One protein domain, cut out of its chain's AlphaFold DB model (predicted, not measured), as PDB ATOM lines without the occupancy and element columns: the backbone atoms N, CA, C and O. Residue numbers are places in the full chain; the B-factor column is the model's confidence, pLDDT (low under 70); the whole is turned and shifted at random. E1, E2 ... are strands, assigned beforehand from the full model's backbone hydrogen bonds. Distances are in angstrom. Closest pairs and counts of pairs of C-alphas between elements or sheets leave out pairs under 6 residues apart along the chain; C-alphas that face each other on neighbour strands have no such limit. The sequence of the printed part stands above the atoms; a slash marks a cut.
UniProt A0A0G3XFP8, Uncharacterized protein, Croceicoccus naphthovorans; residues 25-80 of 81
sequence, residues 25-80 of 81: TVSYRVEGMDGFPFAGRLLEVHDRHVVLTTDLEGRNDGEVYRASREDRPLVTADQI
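Overview. This is residues 25 to 80 of the 81 residues of an uncharacterized protein of Croceicoccus naphthovorans (UniProt A0A0G3XFP8). A strongly twisted sheet of four strands curls like part of a barrel, and the final stretch folds back to pair residues 74 to 75 with residues 29 to 30 of E1. The 56 printed residues hold the meander E1 E2 E3 E4, each strand the antiparallel neighbour of the one before; it is all strand, with 24 residues in named elements. It is compact, radius of gyration of the C-alphas 10.3 A, spanning 28 by 25 by 20 A.

Along the chain. Find C-alpha 25 at (34.260, 17.975, -1.630), where E1, residues 25 to 30, starts its 16.0 A. Next come E2, 38 to 45, 18.1 A; E3, 49 to 53, 13.5 A; and E4, 64 to 68, 13.5 A, ending at (26.056, 28.848, -7.521).

Arrangement. Look at hairpin E1 and E2: N 26 and O 40 are 2.9 A apart. E2 bends by 61 degrees at residue 42; in its hairpin with E3, N 43 and O 51 are 2.8 A apart. In hairpin E3 and E4, N 50 and O 67 are 2.9 A apart. E1 and E3 are apart.

Size, cuts and confidence. The farthest C-alphas, Gly 32 and Arg 59, are 27.9 A apart. The printed part has no cut, no link is long, and no printed residue is under 70 in pLDDT.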
ATOM      1  N   THR A  25      33.333  17.587  -0.568       94.00
ATOM      2  CA  THR A  25      34.260  17.975  -1.630       94.00
ATOM      3  C   THR A  25      33.504  18.017  -2.951       94.00
ATOM      4  O   THR A  25      32.893  17.030  -3.362       94.00
ATOM      5  N   VAL A  26      33.568  19.146  -3.647       94.44
ATOM      6  CA  VAL A  26      32.909  19.369  -4.939       94.44
ATOM      7  C   VAL A  26      33.928  19.796  -5.986       94.44
ATOM      8  O   VAL A  26      34.961  20.388  -5.662       94.44
ATOM      9  N   SER A  27      33.625  19.538  -7.258       94.00
ATOM     10  CA  SER A  27      34.335  20.209  -8.343       94.00
ATOM     11  C   SER A  27      33.599  21.487  -8.719       94.00
ATOM     12  O   SER A  27      32.429  21.432  -9.087       94.00
ATOM     13  N   TYR A  28      34.284  22.626  -8.684       94.12
ATOM     14  CA  TYR A  28      33.708  23.913  -9.067       94.12
ATOM     15  C   TYR A  28      34.340  24.457 -10.358       94.12
ATOM     16  O   TYR A  28      35.293  23.890 -10.912       94.12
ATOM     17  N   ARG A  29      33.731  25.517 -10.885       94.75
ATOM     18  CA  ARG A  29      34.149  26.285 -12.061       94.75
ATOM     19  C   ARG A  29      34.359  27.739 -11.666       94.75
ATOM     20  O   ARG A  29      33.723  28.228 -10.737       94.75
ATOM     21  N   VAL A  30      35.202  28.420 -12.426       94.31
ATOM     22  CA  VAL A  30      35.433  29.857 -12.315       94.31
ATOM     23  C   VAL A  30      35.077  30.497 -13.650       94.31
ATOM     24  O   VAL A  30      35.523  30.025 -14.698       94.31
ATOM     25  N   GLU A  31      34.260  31.546 -13.616       93.50
ATOM     26  CA  GLU A  31      33.910  32.327 -14.803       93.50
ATOM     27  C   GLU A  31      35.174  32.876 -15.488       93.50
ATOM     28  O   GLU A  31      36.046  33.454 -14.844       93.50
ATOM     29  N   GLY A  32      35.301  32.663 -16.802       89.62
ATOM     30  CA  GLY A  32      36.489  33.055 -17.571       89.62
ATOM     31  C   GLY A  32      37.660  32.063 -17.509       89.62
ATOM     32  O   GLY A  32      38.649  32.253 -18.215       89.62
ATOM     33  N   MET A  33      37.549  30.983 -16.726       89.19
ATOM     34  CA  MET A  33      38.502  29.863 -16.693       89.19
ATOM     35  C   MET A  33      37.847  28.558 -17.171       89.19
ATOM     36  O   MET A  33      38.027  27.484 -16.586       89.19
ATOM     37  N   ASP A  34      37.056  28.656 -18.241       81.12
ATOM     38  CA  ASP A  34      36.337  27.528 -18.822       81.12
ATOM     39  C   ASP A  34      37.290  26.381 -19.197       81.12
ATOM     40  O   ASP A  34      38.287  26.559 -19.898       81.12
ATOM     41  N   GLY A  35      36.975  25.171 -18.726       77.31
ATOM     42  CA  GLY A  35      37.743  23.956 -19.013       77.31
ATOM     43  C   GLY A  35      38.757  23.544 -17.942       77.31
ATOM     44  O   GLY A  35      39.237  22.412 -18.005       77.31
ATOM     45  N   PHE A  36      39.036  24.377 -16.931       84.56
ATOM     46  CA  PHE A  36      39.863  23.964 -15.793       84.56
ATOM     47  C   PHE A  36      38.995  23.395 -14.652       84.56
ATOM     48  O   PHE A  36      38.057  24.059 -14.196       84.56
ATOM     49  N   PRO A  37      39.239  22.155 -14.191       82.62
ATOM     50  CA  PRO A  37      38.551  21.616 -13.028       82.62
ATOM     51  C   PRO A  37      39.221  22.097 -11.739       82.62
ATOM     52  O   PRO A  37      40.391  21.810 -11.499       82.62
ATOM     53  N   PHE A  38      38.464  22.784 -10.887       91.31
ATOM     54  CA  PHE A  38      38.883  23.098  -9.523       91.31
ATOM     55  C   PHE A  38      38.190  22.169  -8.530       91.31
ATOM     56  O   PHE A  38      37.110  21.646  -8.819       91.31
ATOM     57  N   ALA A  39      38.808  21.978  -7.367       92.81
ATOM     58  CA  ALA A  39      38.252  21.242  -6.241       92.81
ATOM     59  C   ALA A  39      38.091  22.195  -5.058       92.81
ATOM     60  O   ALA A  39      39.004  22.965  -4.766       92.81
ATOM     61  N   GLY A  40      36.945  22.138  -4.386       94.00
ATOM     62  CA  GLY A  40      36.671  22.942  -3.203       94.00
ATOM     63  C   GLY A  40      35.887  22.157  -2.163       94.00
ATOM     64  O   GLY A  40      35.220  21.173  -2.492       94.00
ATOM     65  N   ARG A  41      35.964  22.598  -0.910       95.44
ATOM     66  CA  ARG A  41      35.203  22.026   0.204       95.44
ATOM     67  C   ARG A  41      34.083  22.971   0.616       95.44
ATOM     68  O   ARG A  41      34.328  24.161   0.798       95.44
ATOM     69  N   LEU A  42      32.861  22.461   0.764       96.50
ATOM     70  CA  LEU A  42      31.708  23.275   1.148       96.50
ATOM     71  C   LEU A  42      31.803  23.696   2.620       96.50
ATOM     72  O   LEU A  42      31.911  22.855   3.510       96.50
ATOM     73  N   LEU A  43      31.722  24.999   2.874       96.69
ATOM     74  CA  LEU A  43      31.636  25.596   4.208       96.69
ATOM     75  C   LEU A  43      30.188  25.915   4.592       96.69
ATOM     76  O   LEU A  43      29.807  25.757   5.748       96.69
ATOM     77  N   GLU A  44      29.369  26.323   3.617       97.56
ATOM     78  CA  GLU A  44      27.948  26.621   3.808       97.56
ATOM     79  C   GLU A  44      27.129  26.156   2.599       97.56
ATOM     80  O   GLU A  44      27.579  26.249   1.454       97.56
ATOM     81  N   VAL A  45      25.895  25.707   2.845       97.75
ATOM     82  CA  VAL A  45      24.947  25.294   1.801       97.75
ATOM     83  C   VAL A  45      23.639  26.054   1.984       97.75
ATOM     84  O   VAL A  45      22.979  25.923   3.012       97.75
ATOM     85  N   HIS A  46      23.257  26.832   0.973       97.62
ATOM     86  CA  HIS A  46      22.032  27.636   0.948       97.62
ATOM     87  C   HIS A  46      21.115  27.187  -0.195       97.62
ATOM     88  O   HIS A  46      21.491  26.375  -1.039       97.62
ATOM     89  N   ASP A  47      19.901  27.733  -0.282       95.81
ATOM     90  CA  ASP A  47      18.938  27.331  -1.323       95.81
ATOM     91  C   ASP A  47      19.418  27.626  -2.752       95.81
ATOM     92  O   ASP A  47      19.131  26.867  -3.673       95.81
ATOM     93  N   ARG A  48      20.149  28.731  -2.950       95.19
ATOM     94  CA  ARG A  48      20.570  29.206  -4.287       95.19
ATOM     95  C   ARG A  48      22.078  29.231  -4.504       95.19
ATOM     96  O   ARG A  48      22.524  29.418  -5.631       95.19
ATOM     97  N   HIS A  49      22.854  29.106  -3.436       96.94
ATOM     98  CA  HIS A  49      24.301  29.248  -3.486       96.94
ATOM     99  C   HIS A  49      24.966  28.351  -2.449       96.94
ATOM    100  O   HIS A  49      24.327  27.876  -1.512       96.94
ATOM    101  N   VAL A  50      26.260  28.149  -2.621       98.12
ATOM    102  CA  VAL A  50      27.135  27.534  -1.631       98.12
ATOM    103  C   VAL A  50      28.268  28.496  -1.304       98.12
ATOM    104  O   VAL A  50      28.571  29.405  -2.082       98.12
ATOM    105  N   VAL A  51      28.886  28.297  -0.150       97.56
ATOM    106  CA  VAL A  51      30.179  28.893   0.182       97.56
ATOM    107  C   VAL A  51      31.181  27.756   0.220       97.56
ATOM    108  O   VAL A  51      30.929  26.742   0.871       97.56
ATOM    109  N   LEU A  52      32.288  27.901  -0.498       96.75
ATOM    110  CA  LEU A  52      33.331  26.886  -0.595       96.75
ATOM    111  C   LEU A  52      34.702  27.483  -0.316       96.75
ATOM    112  O   LEU A  52      34.894  28.689  -0.453       96.75
ATOM    113  N   THR A  53      35.649  26.624   0.046       96.38
ATOM    114  CA  THR A  53      37.058  26.990   0.180       96.38
ATOM    115  C   THR A  53      37.960  26.180  -0.743       96.38
ATOM    116  O   THR A  53      37.636  25.036  -1.080       96.38
ATOM    117  N   THR A  54      39.093  26.766  -1.132       94.19
ATOM    118  CA  THR A  54      40.190  26.072  -1.829       94.19
ATOM    119  C   THR A  54      40.998  25.153  -0.909       94.19
ATOM    120  O   THR A  54      41.720  24.285  -1.399       94.19
ATOM    121  N   ASP A  55      40.856  25.286   0.413       92.94
ATOM    122  CA  ASP A  55      41.490  24.406   1.393       92.94
ATOM    123  C   ASP A  55      40.645  23.147   1.640       92.94
ATOM    124  O   ASP A  55      39.673  23.122   2.400       92.94
ATOM    125  N   LEU A  56      41.043  22.062   0.982       90.00
ATOM    126  CA  LEU A  56      40.377  20.766   1.104       90.00
ATOM    127  C   LEU A  56      40.626  20.092   2.463       90.00
ATOM    128  O   LEU A  56      39.819  19.269   2.899       90.00
ATOM    129  N   GLU A  57      41.707  20.457   3.153       87.88
ATOM    130  CA  GLU A  57      42.153  19.825   4.398       87.88
ATOM    131  C   GLU A  57      41.496  20.458   5.639       87.88
ATOM    132  O   GLU A  57      41.466  19.842   6.706       87.88
ATOM    133  N   GLY A  58      40.921  21.659   5.514       81.69
ATOM    134  CA  GLY A  58      40.254  22.374   6.610       81.69
ATOM    135  C   GLY A  58      41.225  22.986   7.625       81.69
ATOM    136  O   GLY A  58      40.919  23.064   8.816       81.69
ATOM    137  N   ARG A  59      42.409  23.390   7.164       85.81
ATOM    138  CA  ARG A  59      43.424  24.157   7.896       85.81
ATOM    139  C   ARG A  59      43.084  25.650   8.017       85.81
ATOM    140  O   ARG A  59      43.744  26.335   8.796       85.81
ATOM    141  N   ASN A  60      42.037  26.122   7.337       80.00
ATOM    142  CA  ASN A  60      41.581  27.518   7.298       80.00
ATOM    143  C   ASN A  60      42.617  28.486   6.701       80.00
ATOM    144  O   ASN A  60      42.707  29.640   7.121       80.00
ATOM    145  N   ASP A  61      43.406  28.020   5.736       87.94
ATOM    146  CA  ASP A  61      44.391  28.812   4.986       87.94
ATOM    147  C   ASP A  61      43.992  29.044   3.517       87.94
ATOM    148  O   ASP A  61      44.675  29.778   2.803       87.94
ATOM    149  N   GLY A  62      42.881  28.450   3.076       90.00
ATOM    150  CA  GLY A  62      42.339  28.604   1.730       90.00
ATOM    151  C   GLY A  62      41.503  29.866   1.540       90.00
ATOM    152  O   GLY A  62      40.941  30.439   2.475       90.00
ATOM    153  N   GLU A  63      41.364  30.262   0.281       94.19
ATOM    154  CA  GLU A  63      40.438  31.309  -0.136       94.19
ATOM    155  C   GLU A  63      38.998  30.810  -0.006       94.19
ATOM    156  O   GLU A  63      38.740  29.608  -0.106       94.19
ATOM    157  N   VAL A  64      38.062  31.726   0.243       95.38
ATOM    158  CA  VAL A  64      36.641  31.420   0.424       95.38
ATOM    159  C   VAL A  64      35.837  32.159  -0.630       95.38
ATOM    160  O   VAL A  64      35.939  33.377  -0.748       95.38
ATOM    161  N   TYR A  65      34.996  31.424  -1.353       96.56
ATOM    162  CA  TYR A  65      34.184  31.966  -2.434       96.56
ATOM    163  C   TYR A  65      32.717  31.602  -2.262       96.56
ATOM    164  O   TYR A  65      32.374  30.490  -1.846       96.56
ATOM    165  N   ARG A  66      31.833  32.518  -2.663       97.38
ATOM    166  CA  ARG A  66      30.443  32.176  -2.967       97.38
ATOM    167  C   ARG A  66      30.366  31.603  -4.380       97.38
ATOM    168  O   ARG A  66      30.943  32.156  -5.310       97.38
ATOM    169  N   ALA A  67      29.600  30.530  -4.545       97.00
ATOM    170  CA  ALA A  67      29.339  29.914  -5.840       97.00
ATOM    171  C   ALA A  67      27.856  29.561  -6.008       97.00
ATOM    172  O   ALA A  67      27.120  29.441  -5.025       97.00
ATOM    173  N   SER A  68      27.399  29.373  -7.244       97.31
ATOM    174  CA  SER A  68      26.056  28.848  -7.521       97.31
ATOM    175  C   SER A  68      25.856  27.437  -6.941       97.31
ATOM    176  O   SER A  68      26.805  26.675  -6.757       97.31
ATOM    177  N   ARG A  69      24.601  27.066  -6.654       97.19
ATOM    178  CA  ARG A  69      24.243  25.698  -6.247       97.19
ATOM    179  C   ARG A  69      23.749  24.892  -7.450       97.19
ATOM    180  O   ARG A  69      22.550  24.780  -7.689       97.19
ATOM    181  N   GLU A  70      24.690  24.333  -8.194       95.75
ATOM    182  CA  GLU A  70      24.458  23.435  -9.332       95.75
ATOM    183  C   GLU A  70      25.445  22.254  -9.287       95.75
ATOM    184  O   GLU A  70      26.238  22.169  -8.351       95.75
ATOM    185  N   ASP A  71      25.390  21.335 -10.262       94.31
ATOM    186  CA  ASP A  71      26.223  20.116 -10.284       94.31
ATOM    187  C   ASP A  71      27.721  20.407 -10.120       94.31
ATOM    188  O   ASP A  71      28.434  19.693  -9.412       94.31
ATOM    189  N   ARG A  72      28.174  21.506 -10.733       94.38
ATOM    190  CA  ARG A  72      29.498  22.092 -10.567       94.38
ATOM    191  C   ARG A  72      29.339  23.566 -10.229       94.38
ATOM    192  O   ARG A  72      29.140  24.359 -11.165       94.38
ATOM    193  N   PRO A  73      29.448  23.938  -8.938       96.44
ATOM    194  CA  PRO A  73      29.309  25.316  -8.491       96.44
ATOM    195  C   PRO A  73      30.126  26.277  -9.350       96.44
ATOM    196  O   PRO A  73      31.265  25.978  -9.706       96.44
ATOM    197  N   LEU A  74      29.542  27.414  -9.709       96.25
ATOM    198  CA  LEU A  74      30.203  28.458 -10.482       96.25
ATOM    199  C   LEU A  74      30.538  29.628  -9.563       96.25
ATOM    200  O   LEU A  74      29.638  30.257  -9.007       96.25
ATOM    201  N   VAL A  75      31.828  29.912  -9.426       96.50
ATOM    202  CA  VAL A  75      32.341  31.151  -8.840       96.50
ATOM    203  C   VAL A  75      32.409  32.192  -9.955       96.50
ATOM    204  O   VAL A  75      33.064  31.975 -10.977       96.50
ATOM    205  N   THR A  76      31.701  33.301  -9.781       93.69
ATOM    206  CA  THR A  76      31.677  34.418 -10.733       93.69
ATOM    207  C   THR A  76      32.877  35.338 -10.531       93.69
ATOM    208  O   THR A  76      33.479  35.361  -9.455       93.69
ATOM    209  N   ALA A  77      33.246  36.106 -11.560       85.81
ATOM    210  CA  ALA A  77      34.459  36.926 -11.520       85.81
ATOM    211  C   ALA A  77      34.458  37.976 -10.387       85.81
ATOM    212  O   ALA A  77      35.519  38.330  -9.879       85.81
ATOM    213  N   ASP A  78      33.284  38.441  -9.942       88.81
ATOM    214  CA  ASP A  78      33.149  39.390  -8.825       88.81
ATOM    215  C   ASP A  78      33.593  38.823  -7.466       88.81
ATOM    216  O   ASP A  78      33.829  39.591  -6.537       88.81
ATOM    217  N   GLN A  79      33.728  37.501  -7.346       87.38
ATOM    218  CA  GLN A  79      34.174  36.833  -6.121       87.38
ATOM    219  C   GLN A  79      35.700  36.678  -6.030       87.38
ATOM    220  O   GLN A  79      36.191  36.230  -4.999       87.38
ATOM    221  N   ILE A  80      36.446  37.015  -7.088       78.25
ATOM    222  CA  ILE A  80      37.898  36.763  -7.219       78.25
ATOM    223  C   ILE A  80      38.682  38.097  -7.304       78.25
ATOM    224  O   ILE A  80      39.837  38.133  -7.715       78.25
TER     225      ILE A  80